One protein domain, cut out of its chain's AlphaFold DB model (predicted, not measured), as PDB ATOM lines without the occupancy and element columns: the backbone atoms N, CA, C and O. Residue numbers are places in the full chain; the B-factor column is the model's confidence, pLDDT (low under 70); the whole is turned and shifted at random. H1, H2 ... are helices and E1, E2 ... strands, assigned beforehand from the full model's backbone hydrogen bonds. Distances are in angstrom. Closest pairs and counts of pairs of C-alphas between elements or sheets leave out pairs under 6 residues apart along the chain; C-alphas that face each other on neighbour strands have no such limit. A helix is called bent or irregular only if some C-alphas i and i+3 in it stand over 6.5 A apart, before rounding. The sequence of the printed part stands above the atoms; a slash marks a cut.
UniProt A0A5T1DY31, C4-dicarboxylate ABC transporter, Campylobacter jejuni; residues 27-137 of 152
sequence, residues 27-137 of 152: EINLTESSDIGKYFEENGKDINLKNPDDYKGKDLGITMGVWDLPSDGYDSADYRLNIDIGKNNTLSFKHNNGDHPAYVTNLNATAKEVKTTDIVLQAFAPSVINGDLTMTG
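This is residues 27 to 137 of the 152 residues of the protein "C4-dicarboxylate ABC transporter" of Campylobacter jejuni (UniProt A0A5T1DY31). The chain is wound as a short solenoid of stacked three-sided turns: E5, E7 and E9, stacked side by side, each bend sharply to make two sides, and E6 and E8 make the third, with the short pairing of residues 68 to 69 continuing it. E1 and E4 lengthen one of the bent sides at the end where the printed part begins, the hairpin of E2 and E3 lengthens the other, and H1 lies at that same end. The printed part has 111 residues with nine named strands and one named helix, in the order E1 H1 E2 E3 E4 E5 E6 E7 E8 E9, and its class is mostly strand. Neighbour strands are parallel but for E2 and E3, which are antiparallel. The whole is compact and rounded, with a radius of gyration of the C-alphas of 12.5 A and spans of 33 by 32 by 26 A.

E1, residues 27 to 30, is an edge strand of a branched, strongly twisted sheet of seven strands. H1, residues 33 to 39, is on that sheet at a height over the sheet of 6.5 A, over none of its strands; its Ile 36 and Leu 30 of E1 are the closest C-alphas of the two, 6.4 A apart. In H1, 0 of 3 O i to N i+4 pairs are within hydrogen-bond range, and 3 of 4 O i to N i+3 pairs are. E2, residues 40 to 43, and E3, residues 46 to 49, form a hairpin, with N 41 and O 48 at 2.8 A. E4, residues 60 to 64, is parallel to E1 at 18 degrees, with N 28 and O 61 at 2.8 A. E5, residues 80 to 95, has three neighbours and bends by 137 degrees at residue 88. On one side of E5 lie E3, beside residues 80 to 82, with N 47 and O 80 at 2.8 A, and E4, beside residues 91 to 95, with N 62 and O 92 at 2.8 A. On the other side of E5 lies E7, residues 107 to 117, parallel, beside residues 81 to 94, with N 83 and O 108 at 2.8 A and N 93 and O 115 at 2.8 A. E7 bends by 131 degrees at residue 110. E9, residues 128 to 136, bends by 95 degrees at residue 131 and is parallel to E7, with N 130 and O 109 at 2.8 A. E6, residues 102 to 105, and E8, residues 119 to 122, form a second sheet, parallel at 29 degrees, with N 120 and O 102 at 2.8 A. The two sheets form a sandwich, two sheets face to face, with 26 pairs of C-alphas within 10 A. E3 and E8 are apart, as are E1 and E9.

E1 begins at C-alpha 27, (4.270, 6.846, 17.773). H1 measures 11.2 A from first to last C-alpha, and E4 12.9 A. E5, the longest strand with 16 residues, starts at C-alpha 80, (14.722, -10.554, 22.391), and measures 19.2 A. E7 measures 15.1 A. E9 measures 19.1 A and ends at C-alpha 136, (7.190, 5.193, 36.530). The shorter E1, E2, E3, E6 and E8 measure 9.8, 9.9, 10.1, 9.8 and 9.3 A.

The two C-alphas farthest apart are those of Tyr 74 and Asn 88, at 34.3 A. The printed part has no cut. The link from E4 to E5, residues 65 to 79, is long. Mean pLDDT of the printed part is 89.7, and residues 73 to 76 and 98 to 99 are under 70.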
ATOM      1  N   GLU A  27       5.106   7.637  16.871       92.38
ATOM      2  CA  GLU A  27       4.270   6.846  17.773       92.38
ATOM      3  C   GLU A  27       3.896   5.507  17.138       92.38
ATOM      4  O   GLU A  27       3.434   5.447  15.997       92.38
ATOM      5  N   ILE A  28       4.078   4.434  17.903       94.62
ATOM      6  CA  ILE A  28       3.556   3.099  17.635       94.62
ATOM      7  C   ILE A  28       2.437   2.847  18.640       94.62
ATOM      8  O   ILE A  28       2.640   2.950  19.849       94.62
ATOM      9  N   ASN A  29       1.261   2.482  18.141       94.50
ATOM     10  CA  ASN A  29       0.115   2.120  18.969       94.50
ATOM     11  C   ASN A  29      -0.218   0.644  18.734       94.50
ATOM     12  O   ASN A  29      -0.565   0.261  17.618       94.50
ATOM     13  N   LEU A  30      -0.082  -0.170  19.783       93.44
ATOM     14  CA  LEU A  30      -0.362  -1.605  19.778       93.44
ATOM     15  C   LEU A  30      -1.691  -1.850  20.489       93.44
ATOM     16  O   LEU A  30      -1.715  -2.127  21.684       93.44
ATOM     17  N   THR A  31      -2.802  -1.665  19.787       91.38
ATOM     18  CA  THR A  31      -4.150  -1.797  20.362       91.38
ATOM     19  C   THR A  31      -4.601  -3.244  20.517       91.38
ATOM     20  O   THR A  31      -5.369  -3.548  21.423       91.38
ATOM     21  N   GLU A  32      -4.099  -4.132  19.666       90.00
ATOM     22  CA  GLU A  32      -4.357  -5.569  19.692       90.00
ATOM     23  C   GLU A  32      -3.087  -6.342  19.319       90.00
ATOM     24  O   GLU A  32      -2.186  -5.806  18.673       90.00
ATOM     25  N   SER A  33      -3.003  -7.627  19.676       87.75
ATOM     26  CA  SER A  33      -1.803  -8.451  19.447       87.75
ATOM     27  C   SER A  33      -1.402  -8.527  17.964       87.75
ATOM     28  O   SER A  33      -0.226  -8.668  17.637       87.75
ATOM     29  N   SER A  34      -2.370  -8.371  17.049       88.38
ATOM     30  CA  SER A  34      -2.140  -8.340  15.598       88.38
ATOM     31  C   SER A  34      -1.277  -7.145  15.152       88.38
ATOM     32  O   SER A  34      -0.588  -7.222  14.131       88.38
ATOM     33  N   ASP A  35      -1.269  -6.053  15.927       90.94
ATOM     34  CA  ASP A  35      -0.514  -4.838  15.623       90.94
ATOM     35  C   ASP A  35       0.994  -5.046  15.745       90.94
ATOM     36  O   ASP A  35       1.756  -4.402  15.027       90.94
ATOM     37  N   ILE A  36       1.440  -5.972  16.599       91.31
ATOM     38  CA  ILE A  36       2.865  -6.263  16.806       91.31
ATOM     39  C   ILE A  36       3.531  -6.586  15.463       91.31
ATOM     40  O   ILE A  36       4.532  -5.973  15.100       91.31
ATOM     41  N   GLY A  37       2.913  -7.459  14.662       91.88
ATOM     42  CA  GLY A  37       3.423  -7.837  13.344       91.88
ATOM     43  C   GLY A  37       3.408  -6.707  12.306       91.88
ATOM     44  O   GLY A  37       4.006  -6.859  11.241       91.88
ATOM     45  N   LYS A  38       2.748  -5.570  12.568       93.06
ATOM     46  CA  LYS A  38       2.764  -4.391  11.680       93.06
ATOM     47  C   LYS A  38       4.042  -3.570  11.861       93.06
ATOM     48  O   LYS A  38       4.548  -3.039  10.875       93.06
ATOM     49  N   TYR A  39       4.576  -3.514  13.081       93.94
ATOM     50  CA  TYR A  39       5.714  -2.659  13.446       93.94
ATOM     51  C   TYR A  39       6.996  -3.427  13.744       93.94
ATOM     52  O   TYR A  39       8.080  -2.860  13.640       93.94
ATOM     53  N   PHE A  40       6.881  -4.707  14.082       94.00
ATOM     54  CA  PHE A  40       8.005  -5.560  14.420       94.00
ATOM     55  C   PHE A  40       8.101  -6.751  13.471       94.00
ATOM     56  O   PHE A  40       7.106  -7.215  12.906       94.00
ATOM     57  N   GLU A  41       9.320  -7.232  13.274       93.25
ATOM     58  CA  GLU A  41       9.626  -8.427  12.500       93.25
ATOM     59  C   GLU A  41      10.501  -9.391  13.292       93.25
ATOM     60  O   GLU A  41      11.415  -8.990  14.015       93.25
ATOM     61  N   GLU A  42      10.202 -10.675  13.132       91.38
ATOM     62  CA  GLU A  42      10.938 -11.773  13.737       91.38
ATOM     63  C   GLU A  42      12.055 -12.245  12.805       91.38
ATOM     64  O   GLU A  42      11.824 -12.586  11.644       91.38
ATOM     65  N   ASN A  43      13.273 -12.294  13.333       90.12
ATOM     66  CA  ASN A  43      14.440 -12.886  12.699       90.12
ATOM     67  C   ASN A  43      15.051 -13.919  13.655       90.12
ATOM     68  O   ASN A  43      15.931 -13.622  14.468       90.12
ATOM     69  N   GLY A  44      14.529 -15.144  13.602       89.06
ATOM     70  CA  GLY A  44      14.843 -16.163  14.597       89.06
ATOM     71  C   GLY A  44      14.307 -15.753  15.969       89.06
ATOM     72  O   GLY A  44      13.121 -15.508  16.117       89.06
ATOM     73  N   LYS A  45      15.177 -15.658  16.980       89.19
ATOM     74  CA  LYS A  45      14.785 -15.220  18.335       89.19
ATOM     75  C   LYS A  45      14.809 -13.699  18.521       89.19
ATOM     76  O   LYS A  45      14.498 -13.211  19.603       89.19
ATOM     77  N   ASP A  46      15.221 -12.948  17.507       91.62
ATOM     78  CA  ASP A  46      15.325 -11.495  17.571       91.62
ATOM     79  C   ASP A  46      14.097 -10.840  16.951       91.62
ATOM     80  O   ASP A  46      13.802 -11.048  15.778       91.62
ATOM     81  N   ILE A  47      13.417 -10.011  17.733       93.38
ATOM     82  CA  ILE A  47      12.301  -9.186  17.289       93.38
ATOM     83  C   ILE A  47      12.808  -7.757  17.134       93.38
ATOM     84  O   ILE A  47      13.286  -7.151  18.092       93.38
ATOM     85  N   ASN A  48      12.731  -7.225  15.921       94.69
ATOM     86  CA  ASN A  48      13.290  -5.924  15.561       94.69
ATOM     87  C   ASN A  48      12.191  -5.005  15.032       94.69
ATOM     88  O   ASN A  48      11.184  -5.482  14.515       94.69
ATOM     89  N   LEU A  49      12.390  -3.689  15.120       93.81
ATOM     90  CA  LEU A  49      11.546  -2.739  14.391       93.81
ATOM     91  C   LEU A  49      11.648  -2.997  12.882       93.81
ATOM     92  O   LEU A  49      12.750  -3.062  12.338       93.81
ATOM     93  N   LYS A  50      10.505  -3.069  12.203       94.31
ATOM     94  CA  LYS A  50      10.440  -2.993  10.740       94.31
ATOM     95  C   LYS A  50      10.873  -1.610  10.291       94.31
ATOM     96  O   LYS A  50      10.457  -0.634  10.898       94.31
ATOM     97  N   ASN A  51      11.645  -1.519   9.210       91.56
ATOM     98  CA  ASN A  51      12.167  -0.248   8.689       91.56
ATOM     99  C   ASN A  51      12.816   0.616   9.796       91.56
ATOM    100  O   ASN A  51      12.379   1.739  10.044       91.56
ATOM    101  N   PRO A  52      13.849   0.116  10.498       89.31
ATOM    102  CA  PRO A  52      14.420   0.789  11.669       89.31
ATOM    103  C   PRO A  52      14.928   2.211  11.370       89.31
ATOM    104  O   PRO A  52      14.917   3.072  12.249       89.31
ATOM    105  N   ASP A  53      15.320   2.478  10.123       89.75
ATOM    106  CA  ASP A  53      15.755   3.798   9.663       89.75
ATOM    107  C   ASP A  53      14.652   4.865   9.753       89.75
ATOM    108  O   ASP A  53      14.968   6.041   9.931       89.75
ATOM    109  N   ASP A  54      13.372   4.478   9.717       89.75
ATOM    110  CA  ASP A  54      12.256   5.416   9.883       89.75
ATOM    111  C   ASP A  54      12.230   6.023  11.294       89.75
ATOM    112  O   ASP A  54      11.817   7.174  11.455       89.75
ATOM    113  N   TYR A  55      12.721   5.283  12.293       89.44
ATOM    114  CA  TYR A  55      12.700   5.655  13.711       89.44
ATOM    115  C   TYR A  55      14.040   6.210  14.211       89.44
ATOM    116  O   TYR A  55      14.094   6.894  15.235       89.44
ATOM    117  N   LYS A  56      15.144   5.933  13.506       89.75
ATOM    118  CA  LYS A  56      16.468   6.430  13.895       89.75
ATOM    119  C   LYS A  56      16.526   7.952  13.868       89.75
ATOM    120  O   LYS A  56      16.102   8.603  12.917       89.75
ATOM    121  N   GLY A  57      17.121   8.530  14.911       89.25
ATOM    122  CA  GLY A  57      17.270   9.981  15.002       89.25
ATOM    123  C   GLY A  57      16.011  10.713  15.482       89.25
ATOM    124  O   GLY A  57      16.005  11.940  15.436       89.25
ATOM    125  N   LYS A  58      14.979   9.988  15.930       91.69
ATOM    126  CA  LYS A  58      13.709  10.539  16.413       91.69
ATOM    127  C   LYS A  58      13.357   9.985  17.786       91.69
ATOM    128  O   LYS A  58      13.763   8.876  18.129       91.69
ATOM    129  N   ASP A  59      12.590  10.752  18.554       94.62
ATOM    130  CA  ASP A  59      11.921  10.212  19.737       94.62
ATOM    131  C   ASP A  59      10.886   9.169  19.289       94.62
ATOM    132  O   ASP A  59      10.193   9.369  18.289       94.62
ATOM    133  N   LEU A  60      10.779   8.058  20.018       96.06
ATOM    134  CA  LEU A  60       9.838   6.978  19.725       96.06
ATOM    135  C   LEU A  60       8.993   6.668  20.958       96.06
ATOM    136  O   LEU A  60       9.523   6.274  21.995       96.06
ATOM    137  N   GLY A  61       7.677   6.813  20.832       96.31
ATOM    138  CA  GLY A  61       6.696   6.356  21.811       96.31
ATOM    139  C   GLY A  61       6.028   5.058  21.367       96.31
ATOM    140  O   GLY A  61       5.564   4.955  20.237       96.31
ATOM    141  N   ILE A  62       5.952   4.074  22.257       96.38
ATOM    142  CA  ILE A  62       5.236   2.813  22.062       96.38
ATOM    143  C   ILE A  62       4.137   2.744  23.120       96.38
ATOM    144  O   ILE A  62       4.409   2.546  24.308       96.38
ATOM    145  N   THR A  63       2.891   2.909  22.686       95.00
ATOM    146  CA  THR A  63       1.713   2.736  23.535       95.00
ATOM    147  C   THR A  63       1.203   1.309  23.399       95.00
ATOM    148  O   THR A  63       0.830   0.869  22.310       95.00
ATOM    149  N   MET A  64       1.167   0.590  24.512       93.25
ATOM    150  CA  MET A  64       0.770  -0.808  24.588       93.25
ATOM    151  C   MET A  64      -0.656  -0.909  25.126       93.25
ATOM    152  O   MET A  64      -0.906  -0.535  26.267       93.25
ATOM    153  N   GLY A  65      -1.579  -1.404  24.306       90.00
ATOM    154  CA  GLY A  65      -2.849  -2.004  24.729       90.00
ATOM    155  C   GLY A  65      -2.805  -3.530  24.814       90.00
ATOM    156  O   GLY A  65      -3.723  -4.138  25.352       90.00
ATOM    157  N   VAL A  66      -1.724  -4.129  24.316       89.56
ATOM    158  CA  VAL A  66      -1.339  -5.529  24.536       89.56
ATOM    159  C   VAL A  66      -0.694  -5.710  25.910       89.56
ATOM    160  O   VAL A  66      -0.181  -4.738  26.477       89.56
ATOM    161  N   TRP A  67      -0.701  -6.938  26.429       88.31
ATOM    162  CA  TRP A  67      -0.146  -7.253  27.747       88.31
ATOM    163  C   TRP A  67       1.355  -7.480  27.699       88.31
ATOM    164  O   TRP A  67       2.052  -6.992  28.584       88.31
ATOM    165  N   ASP A  68       1.854  -8.138  26.652       88.31
ATOM    166  CA  ASP A  68       3.270  -8.489  26.553       88.31
ATOM    167  C   ASP A  68       3.889  -8.073  25.204       88.31
ATOM    168  O   ASP A  68       3.274  -8.139  24.136       88.31
ATOM    169  N   LEU A  69       5.156  -7.655  25.245       90.44
ATOM    170  CA  LEU A  69       6.005  -7.380  24.083       90.44
ATOM    171  C   LEU A  69       7.362  -8.083  24.282       90.44
ATOM    172  O   LEU A  69       7.901  -8.047  25.387       90.44
ATOM    173  N   PRO A  70       7.957  -8.716  23.253       83.06
ATOM    174  CA  PRO A  70       7.611  -8.636  21.834       83.06
ATOM    175  C   PRO A  70       6.483  -9.552  21.359       83.06
ATOM    176  O   PRO A  70       6.151  -9.520  20.180       83.06
ATOM    177  N   SER A  71       5.904 -10.365  22.234       78.88
ATOM    178  CA  SER A  71       4.813 -11.272  21.892       78.88
ATOM    179  C   SER A  71       3.800 -11.281  23.019       78.88
ATOM    180  O   SER A  71       4.192 -11.466  24.164       78.88
ATOM    181  N   ASP A  72       2.525 -11.143  22.666       71.75
ATOM    182  CA  ASP A  72       1.369 -11.172  23.571       71.75
ATOM    183  C   ASP A  72       0.860 -12.617  23.791       71.75
ATOM    184  O   ASP A  72      -0.340 -12.888  23.842       71.75
ATOM    185  N   GLY A  73       1.786 -13.584  23.804       67.12
ATOM    186  CA  GLY A  73       1.526 -15.025  23.821       67.12
ATOM    187  C   GLY A  73       2.581 -15.825  24.599       67.12
ATOM    188  O   GLY A  73       3.539 -15.279  25.134       67.12
ATOM    189  N   TYR A  74       2.414 -17.151  24.653       53.47
ATOM    190  CA  TYR A  74       3.020 -18.039  25.667       53.47
ATOM    191  C   TYR A  74       4.555 -18.253  25.650       53.47
ATOM    192  O   TYR A  74       5.034 -18.992  26.502       53.47
ATOM    193  N   ASP A  75       5.338 -17.602  24.780       66.31
ATOM    194  CA  ASP A  75       6.794 -17.852  24.641       66.31
ATOM    195  C   ASP A  75       7.671 -16.577  24.645       66.31
ATOM    196  O   ASP A  75       8.805 -16.582  24.163       66.31
ATOM    197  N   SER A  76       7.203 -15.462  25.224       69.56
ATOM    198  CA  SER A  76       7.955 -14.187  25.247       69.56
ATOM    199  C   SER A  76       9.361 -14.288  25.870       69.56
ATOM    200  O   SER A  76      10.249 -13.509  25.520       69.56
ATOM    201  N   ALA A  77       9.604 -15.282  26.731       79.19
ATOM    202  CA  ALA A  77      10.891 -15.517  27.384       79.19
ATOM    203  C   ALA A  77      12.034 -15.894  26.426       79.19
ATOM    204  O   ALA A  77      13.201 -15.641  26.744       79.19
ATOM    205  N   ASP A  78      11.711 -16.481  25.272       82.88
ATOM    206  CA  ASP A  78      12.687 -16.935  24.279       82.88
ATOM    207  C   ASP A  78      13.083 -15.852  23.267       82.88
ATOM    208  O   ASP A  78      14.098 -15.995  22.579       82.88
ATOM    209  N   TYR A  79      12.312 -14.767  23.191       88.00
ATOM    210  CA  TYR A  79      12.503 -13.691  22.224       88.00
ATOM    211  C   TYR A  79      13.244 -12.506  22.831       88.00
ATOM    212  O   TYR A  79      13.081 -12.208  24.009       88.00
ATOM    213  N   ARG A  80      14.046 -11.807  22.026       91.38
ATOM    214  CA  ARG A  80      14.722 -10.554  22.391       91.38
ATOM    215  C   ARG A  80      14.118  -9.405  21.608       91.38
ATOM    216  O   ARG A  80      14.062  -9.483  20.384       91.38
ATOM    217  N   LEU A  81      13.706  -8.342  22.289       94.62
ATOM    218  CA  LEU A  81      13.206  -7.137  21.633       94.62
ATOM    219  C   LEU A  81      14.357  -6.155  21.420       94.62
ATOM    220  O   LEU A  81      14.887  -5.615  22.385       94.62
ATOM    221  N   ASN A  82      14.724  -5.885  20.170       95.56
ATOM    222  CA  ASN A  82      15.806  -4.968  19.830       95.56
ATOM    223  C   ASN A  82      15.250  -3.660  19.248       95.56
ATOM    224  O   ASN A  82      14.568  -3.657  18.221       95.56
ATOM    225  N   ILE A  83      15.583  -2.534  19.884       96.81
ATOM    226  CA  ILE A  83      15.183  -1.190  19.458       96.81
ATOM    227  C   ILE A  83      16.394  -0.254  19.496       96.81
ATOM    228  O   ILE A  83      16.962   0.017  20.551       96.81
ATOM    229  N   ASP A  84      16.781   0.286  18.342       96.12
ATOM    230  CA  ASP A  84      17.847   1.287  18.219       96.12
ATOM    231  C   ASP A  84      17.311   2.539  17.521       96.12
ATOM    232  O   ASP A  84      17.165   2.563  16.299       96.12
ATOM    233  N   ILE A  85      17.050   3.585  18.307       95.00
ATOM    234  CA  ILE A  85      16.617   4.906  17.819       95.00
ATOM    235  C   ILE A  85      17.759   5.940  17.848       95.00
ATOM    236  O   ILE A  85      17.581   7.113  17.497       95.00
ATOM    237  N   GLY A  86      18.959   5.508  18.247       93.38
ATOM    238  CA  GLY A  86      20.140   6.345  18.408       93.38
ATOM    239  C   GLY A  86      20.247   7.040  19.774       93.38
ATOM    240  O   GLY A  86      19.269   7.378  20.433       93.38
ATOM    241  N   LYS A  87      21.490   7.320  20.179       92.81
ATOM    242  CA  LYS A  87      21.881   7.788  21.529       92.81
ATOM    243  C   LYS A  87      21.466   9.216  21.907       92.81
ATOM    244  O   LYS A  87      21.870   9.697  22.960       92.81
ATOM    245  N   ASN A  88      20.710   9.903  21.055       91.69
ATOM    246  CA  ASN A  88      20.302  11.294  21.273       91.69
ATOM    247  C   ASN A  88      18.796  11.449  21.524       91.69
ATOM    248  O   ASN A  88      18.371  12.546  21.878       91.69
ATOM    249  N   ASN A  89      18.018  10.371  21.385       93.38
ATOM    250  CA  ASN A  89      16.557  10.411  21.414       93.38
ATOM    251  C   ASN A  89      15.978   9.545  22.531       93.38
ATOM    252  O   ASN A  89      16.661   8.687  23.090       93.38
ATOM    253  N   THR A  90      14.713   9.774  22.841       95.69
ATOM    254  CA  THR A  90      13.982   9.115  23.920       95.69
ATOM    255  C   THR A  90      13.137   7.973  23.373       95.69
ATOM    256  O   THR A  90      12.317   8.180  22.480       95.69
ATOM    257  N   LEU A  91      13.300   6.777  23.938       97.19
ATOM    258  CA  LEU A  91      12.413   5.637  23.717       97.19
ATOM    259  C   LEU A  91      11.445   5.563  24.891       97.19
ATOM    260  O   LEU A  91      11.883   5.424  26.026       97.19
ATOM    261  N   SER A  92      10.145   5.653  24.647       96.81
ATOM    262  CA  SER A  92       9.134   5.596  25.703       96.81
ATOM    263  C   SER A  92       8.205   4.412  25.496       96.81
ATOM    264  O   SER A  92       7.655   4.250  24.415       96.81
ATOM    265  N   PHE A  93       7.979   3.630  26.546       96.06
ATOM    266  CA  PHE A  93       6.916   2.635  26.613       96.06
ATOM    267  C   PHE A  93       5.852   3.103  27.592       96.06
ATOM    268  O   PHE A  93       6.168   3.543  28.699       96.06
ATOM    269  N   LYS A  94       4.589   2.979  27.206       93.62
ATOM    270  CA  LYS A  94       3.462   3.280  28.081       93.62
ATOM    271  C   LYS A  94       2.389   2.221  27.916       93.62
ATOM    272  O   LYS A  94       1.940   2.000  26.795       93.62
ATOM    273  N   HIS A  95       1.931   1.625  29.008       90.75
ATOM    274  CA  HIS A  95       0.717   0.822  28.956       90.75
ATOM    275  C   HIS A  95      -0.520   1.719  29.072       90.75
ATOM    276  O   HIS A  95      -0.521   2.720  29.791       90.75
ATOM    277  N   ASN A  96      -1.567   1.414  28.307       84.81
ATOM    278  CA  ASN A  96      -2.799   2.201  28.312       84.81
ATOM    279  C   ASN A  96      -3.783   1.783  29.422       84.81
ATOM    280  O   ASN A  96      -4.791   2.466  29.612       84.81
ATOM    281  N   ASN A  97      -3.479   0.714  30.165       74.19
ATOM    282  CA  ASN A  97      -4.215   0.278  31.343       74.19
ATOM    283  C   ASN A  97      -3.426   0.634  32.615       74.19
ATOM    284  O   ASN A  97      -2.333   0.128  32.841       74.19
ATOM    285  N   GLY A  98      -3.974   1.528  33.440       64.94
ATOM    286  CA  GLY A  98      -3.315   1.992  34.670       64.94
ATOM    287  C   GLY A  98      -3.445   1.036  35.861       64.94
ATOM    288  O   GLY A  98      -2.806   1.264  36.887       64.94
ATOM    289  N   ASP A  99      -4.264  -0.016  35.747       69.00
ATOM    290  CA  ASP A  99      -4.542  -0.930  36.862       69.00
ATOM    291  C   ASP A  99      -3.578  -2.120  36.912       69.00
ATOM    292  O   ASP A  99      -3.352  -2.690  37.980       69.00
ATOM    293  N   HIS A 100      -2.997  -2.509  35.776       75.44
ATOM    294  CA  HIS A 100      -2.075  -3.638  35.661       75.44
ATOM    295  C   HIS A 100      -0.982  -3.286  34.658       75.44
ATOM    296  O   HIS A 100      -1.326  -2.968  33.525       75.44
ATOM    297  N   PRO A 101       0.309  -3.339  35.023       82.06
ATOM    298  CA  PRO A 101       1.364  -3.031  34.077       82.06
ATOM    299  C   PRO A 101       1.484  -4.127  33.010       82.06
ATOM    300  O   PRO A 101       1.228  -5.301  33.287       82.06
ATOM    301  N   ALA A 102       1.927  -3.742  31.817       89.38
ATOM    302  CA  ALA A 102       2.316  -4.677  30.761       89.38
ATOM    303  C   ALA A 102       3.791  -5.081  30.876       89.38
ATOM    304  O   ALA A 102       4.580  -4.405  31.540       89.38
ATOM    305  N   TYR A 103       4.187  -6.159  30.207       90.94
ATOM    306  CA  TYR A 103       5.554  -6.662  30.230       90.94
ATOM    307  C   TYR A 103       6.287  -6.341  28.932       90.94
ATOM    308  O   TYR A 103       5.784  -6.536  27.826       90.94
ATOM    309  N   VAL A 104       7.525  -5.874  29.070       93.62
ATOM    310  CA  VAL A 104       8.483  -5.800  27.966       93.62
ATOM    311  C   VAL A 104       9.643  -6.725  28.299       93.62
ATOM    312  O   VAL A 104      10.408  -6.484  29.237       93.62
ATOM    313  N   THR A 105       9.759  -7.789  27.515       91.88
ATOM    314  CA  THR A 105      10.660  -8.904  27.785       91.88
ATOM    315  C   THR A 105      11.922  -8.823  26.935       91.88
ATOM    316  O   THR A 105      11.886  -8.556  25.734       91.88
ATOM    317  N   ASN A 106      13.061  -9.077  27.578       92.75
ATOM    318  CA  ASN A 106      14.391  -9.162  26.989       92.75
ATOM    319  C   ASN A 106      14.762  -7.951  26.104       92.75
ATOM    320  O   ASN A 106      15.198  -8.112  24.958       92.75
ATOM    321  N   LEU A 107      14.554  -6.733  26.619       95.50
ATOM    322  CA  LEU A 107      14.793  -5.489  25.884       95.50
ATOM    323  C   LEU A 107      16.289  -5.209  25.675       95.50
ATOM    324  O   LEU A 107      17.051  -5.026  26.624       95.50
ATOM    325  N   ASN A 108      16.669  -5.044  24.413       96.06
ATOM    326  CA  ASN A 108      17.906  -4.417  23.984       96.06
ATOM    327  C   ASN A 108      17.592  -3.053  23.369       96.06
ATOM    328  O   ASN A 108      17.082  -2.969  22.253       96.06
ATOM    329  N   ALA A 109      17.907  -1.981  24.088       96.75
ATOM    330  CA  ALA A 109      17.618  -0.616  23.674       96.75
ATOM    331  C   ALA A 109      18.901   0.201  23.482       96.75
ATOM    332  O   ALA A 109      19.786   0.193  24.337       96.75
ATOM    333  N   THR A 110      18.979   0.958  22.387       96.75
ATOM    334  CA  THR A 110      19.928   2.069  22.231       96.75
ATOM    335  C   THR A 110      19.151   3.366  22.049       96.75
ATOM    336  O   THR A 110      18.493   3.580  21.030       96.75
ATOM    337  N   ALA A 111      19.233   4.219  23.066       96.00
ATOM    338  CA  ALA A 111      18.543   5.499  23.168       96.00
ATOM    339  C   ALA A 111      19.373   6.438  24.058       96.00
ATOM    340  O   ALA A 111      20.284   6.000  24.753       96.00
ATOM    341  N   LYS A 112      19.076   7.734  24.068       95.19
ATOM    342  CA  LYS A 112      19.579   8.620  25.129       95.19
ATOM    343  C   LYS A 112      18.965   8.239  26.471       95.19
ATOM    344  O   LYS A 112      19.665   8.126  27.467       95.19
ATOM    345  N   GLU A 113      17.651   8.046  26.458       95.88
ATOM    346  CA  GLU A 113      16.842   7.713  27.621       95.88
ATOM    347  C   GLU A 113      15.761   6.706  27.208       95.88
ATOM    348  O   GLU A 113      15.132   6.852  26.157       95.88
ATOM    349  N   VAL A 114      15.548   5.688  28.035       96.69
ATOM    350  CA  VAL A 114      14.431   4.750  27.968       96.69
ATOM    351  C   VAL A 114      13.482   5.084  29.113       96.69
ATOM    352  O   VAL A 114      13.856   5.004  30.281       96.69
ATOM    353  N   LYS A 115      12.251   5.466  28.779       95.94
ATOM    354  CA  LYS A 115      11.182   5.755  29.732       95.94
ATOM    355  C   LYS A 115      10.165   4.642  29.721       95.94
ATOM    356  O   LYS A 115       9.746   4.199  28.655       95.94
ATOM    357  N   THR A 116       9.712   4.241  30.894       94.19
ATOM    358  CA  THR A 116       8.578   3.338  31.009       94.19
ATOM    359  C   THR A 116       7.518   3.915  31.933       94.19
ATOM    360  O   THR A 116       7.838   4.530  32.948       94.19
ATOM    361  N   THR A 117       6.252   3.733  31.572       91.62
ATOM    362  CA  THR A 117       5.099   4.072  32.409       91.62
ATOM    363  C   THR A 117       4.126   2.905  32.409       91.62
ATOM    364  O   THR A 117       3.621   2.542  31.350       91.62
ATOM    365  N   ASP A 118       3.884   2.319  33.583       89.38
ATOM    366  CA  ASP A 118       3.046   1.118  33.748       89.38
ATOM    367  C   ASP A 118       3.561  -0.087  32.952       89.38
ATOM    368  O   ASP A 118       2.804  -0.835  32.340       89.38
ATOM    369  N   ILE A 119       4.881  -0.272  32.950       90.81
ATOM    370  CA  ILE A 119       5.549  -1.390  32.278       90.81
ATOM    371  C   ILE A 119       6.531  -2.051  33.238       90.81
ATOM    372  O   ILE A 119       7.358  -1.379  33.862       90.81
ATOM    373  N   VAL A 120       6.497  -3.378  33.278       90.25
ATOM    374  CA  VAL A 120       7.514  -4.223  33.896       90.25
ATOM    375  C   VAL A 120       8.531  -4.628  32.831       90.25
ATOM    376  O   VAL A 120       8.189  -5.241  31.823       90.25
ATOM    377  N   LEU A 121       9.806  -4.306  33.057       92.25
ATOM    378  CA  LEU A 121      10.901  -4.822  32.235       92.25
ATOM    379  C   LEU A 121      11.320  -6.194  32.769       92.25
ATOM    380  O   LEU A 121      11.791  -6.299  33.902       92.25
ATOM    381  N   GLN A 122      11.166  -7.237  31.958       89.88
ATOM    382  CA  GLN A 122      11.477  -8.614  32.337       89.88
ATOM    383  C   GLN A 122      12.666  -9.135  31.529       89.88
ATOM    384  O   GLN A 122      12.736  -8.949  30.321       89.88
ATOM    385  N   ALA A 123      13.626  -9.792  32.179       89.12
ATOM    386  CA  ALA A 123      14.812 -10.324  31.513       89.12
ATOM    387  C   ALA A 123      15.032 -11.789  31.902       89.12
ATOM    388  O   ALA A 123      15.482 -12.091  33.008       89.12
ATOM    389  N   PHE A 124      14.736 -12.699  30.976       85.69
ATOM    390  CA  PHE A 124      15.062 -14.127  31.074       85.69
ATOM    391  C   PHE A 124      16.373 -14.470  30.357       85.69
ATOM    392  O   PHE A 124      17.004 -15.487  30.645       85.69
ATOM    393  N   ALA A 125      16.806 -13.591  29.455       83.38
ATOM    394  CA  ALA A 125      18.075 -13.628  28.750       83.38
ATOM    395  C   ALA A 125      18.835 -12.298  28.948       83.38
ATOM    396  O   ALA A 125      18.248 -11.302  29.389       83.38
ATOM    397  N   PRO A 126      20.145 -12.244  28.634       83.62
ATOM    398  CA  PRO A 126      20.898 -10.995  28.677       83.62
ATOM    399  C   PRO A 126      20.196  -9.885  27.886       83.62
ATOM    400  O   PRO A 126      19.901 -10.058  26.705       83.62
ATOM    401  N   SER A 127      19.947  -8.771  28.567       88.88
ATOM    402  CA  SER A 127      19.247  -7.588  28.063       88.88
ATOM    403  C   SER A 127      20.122  -6.362  28.297       88.88
ATOM    404  O   SER A 127      20.817  -6.291  29.315       88.88
ATOM    405  N   VAL A 128      20.129  -5.418  27.361       92.88
ATOM    406  CA  VAL A 128      21.031  -4.261  27.390       92.88
ATOM    407  C   VAL A 128      20.251  -2.979  27.166       92.88
ATOM    408  O   VAL A 128      19.677  -2.773  26.105       92.88
ATOM    409  N   ILE A 129      20.314  -2.060  28.122       95.19
ATOM    410  CA  ILE A 129      19.827  -0.692  27.934       95.19
ATOM    411  C   ILE A 129      21.043   0.223  27.859       95.19
ATOM    412  O   ILE A 129      21.750   0.438  28.840       95.19
ATOM    413  N   ASN A 130      21.318   0.712  26.656       93.38
ATOM    414  CA  ASN A 130      22.396   1.642  26.355       93.38
ATOM    415  C   ASN A 130      21.828   3.060  26.290       93.38
ATOM    416  O   ASN A 130      21.660   3.607  25.201       93.38
ATOM    417  N   GLY A 131      21.487   3.585  27.464       92.25
ATOM    418  CA  GLY A 131      20.868   4.885  27.705       92.25
ATOM    419  C   GLY A 131      20.486   5.016  29.178       92.25
ATOM    420  O   GLY A 131      20.591   4.048  29.936       92.25
ATOM    421  N   ASP A 132      20.031   6.197  29.580       94.06
ATOM    422  CA  ASP A 132      19.458   6.401  30.911       94.06
ATOM    423  C   ASP A 132      18.126   5.636  31.016       94.06
ATOM    424  O   ASP A 132      17.417   5.495  30.023       94.06
ATOM    425  N   LEU A 133      17.774   5.119  32.195       94.75
ATOM    426  CA  LEU A 133      16.521   4.388  32.412       94.75
ATOM    427  C   LEU A 133      15.675   5.093  33.472       94.75
ATOM    428  O   LEU A 133      16.092   5.208  34.624       94.75
ATOM    429  N   THR A 134      14.463   5.482  33.087       92.38
ATOM    430  CA  THR A 134      13.449   6.054  33.976       92.38
ATOM    431  C   THR A 134      12.207   5.168  33.952       92.38
ATOM    432  O   THR A 134      11.650   4.914  32.887       92.38
ATOM    433  N   MET A 135      11.743   4.716  35.116       91.12
ATOM    434  CA  MET A 135      10.549   3.872  35.236       91.12
ATOM    435  C   MET A 135       9.544   4.521  36.182       91.12
ATOM    436  O   MET A 135       9.900   4.918  37.292       91.12
ATOM    437  N   THR A 136       8.294   4.631  35.748       87.44
ATOM    438  CA  THR A 136       7.190   5.193  36.530       87.44
ATOM    439  C   THR A 136       5.975   4.267  36.499       87.44
ATOM    440  O   THR A 136       5.766   3.509  35.553       87.44
ATOM    441  N   GLY A 137       5.162   4.317  37.551       83.00
ATOM    442  CA  GLY A 137       3.817   3.742  37.572       83.00
ATOM    443  C   GLY A 137       2.794   4.862  37.739       83.00
ATOM    444  O   GLY A 137       3.066   5.835  38.446       83.00
TER     445      GLY A 137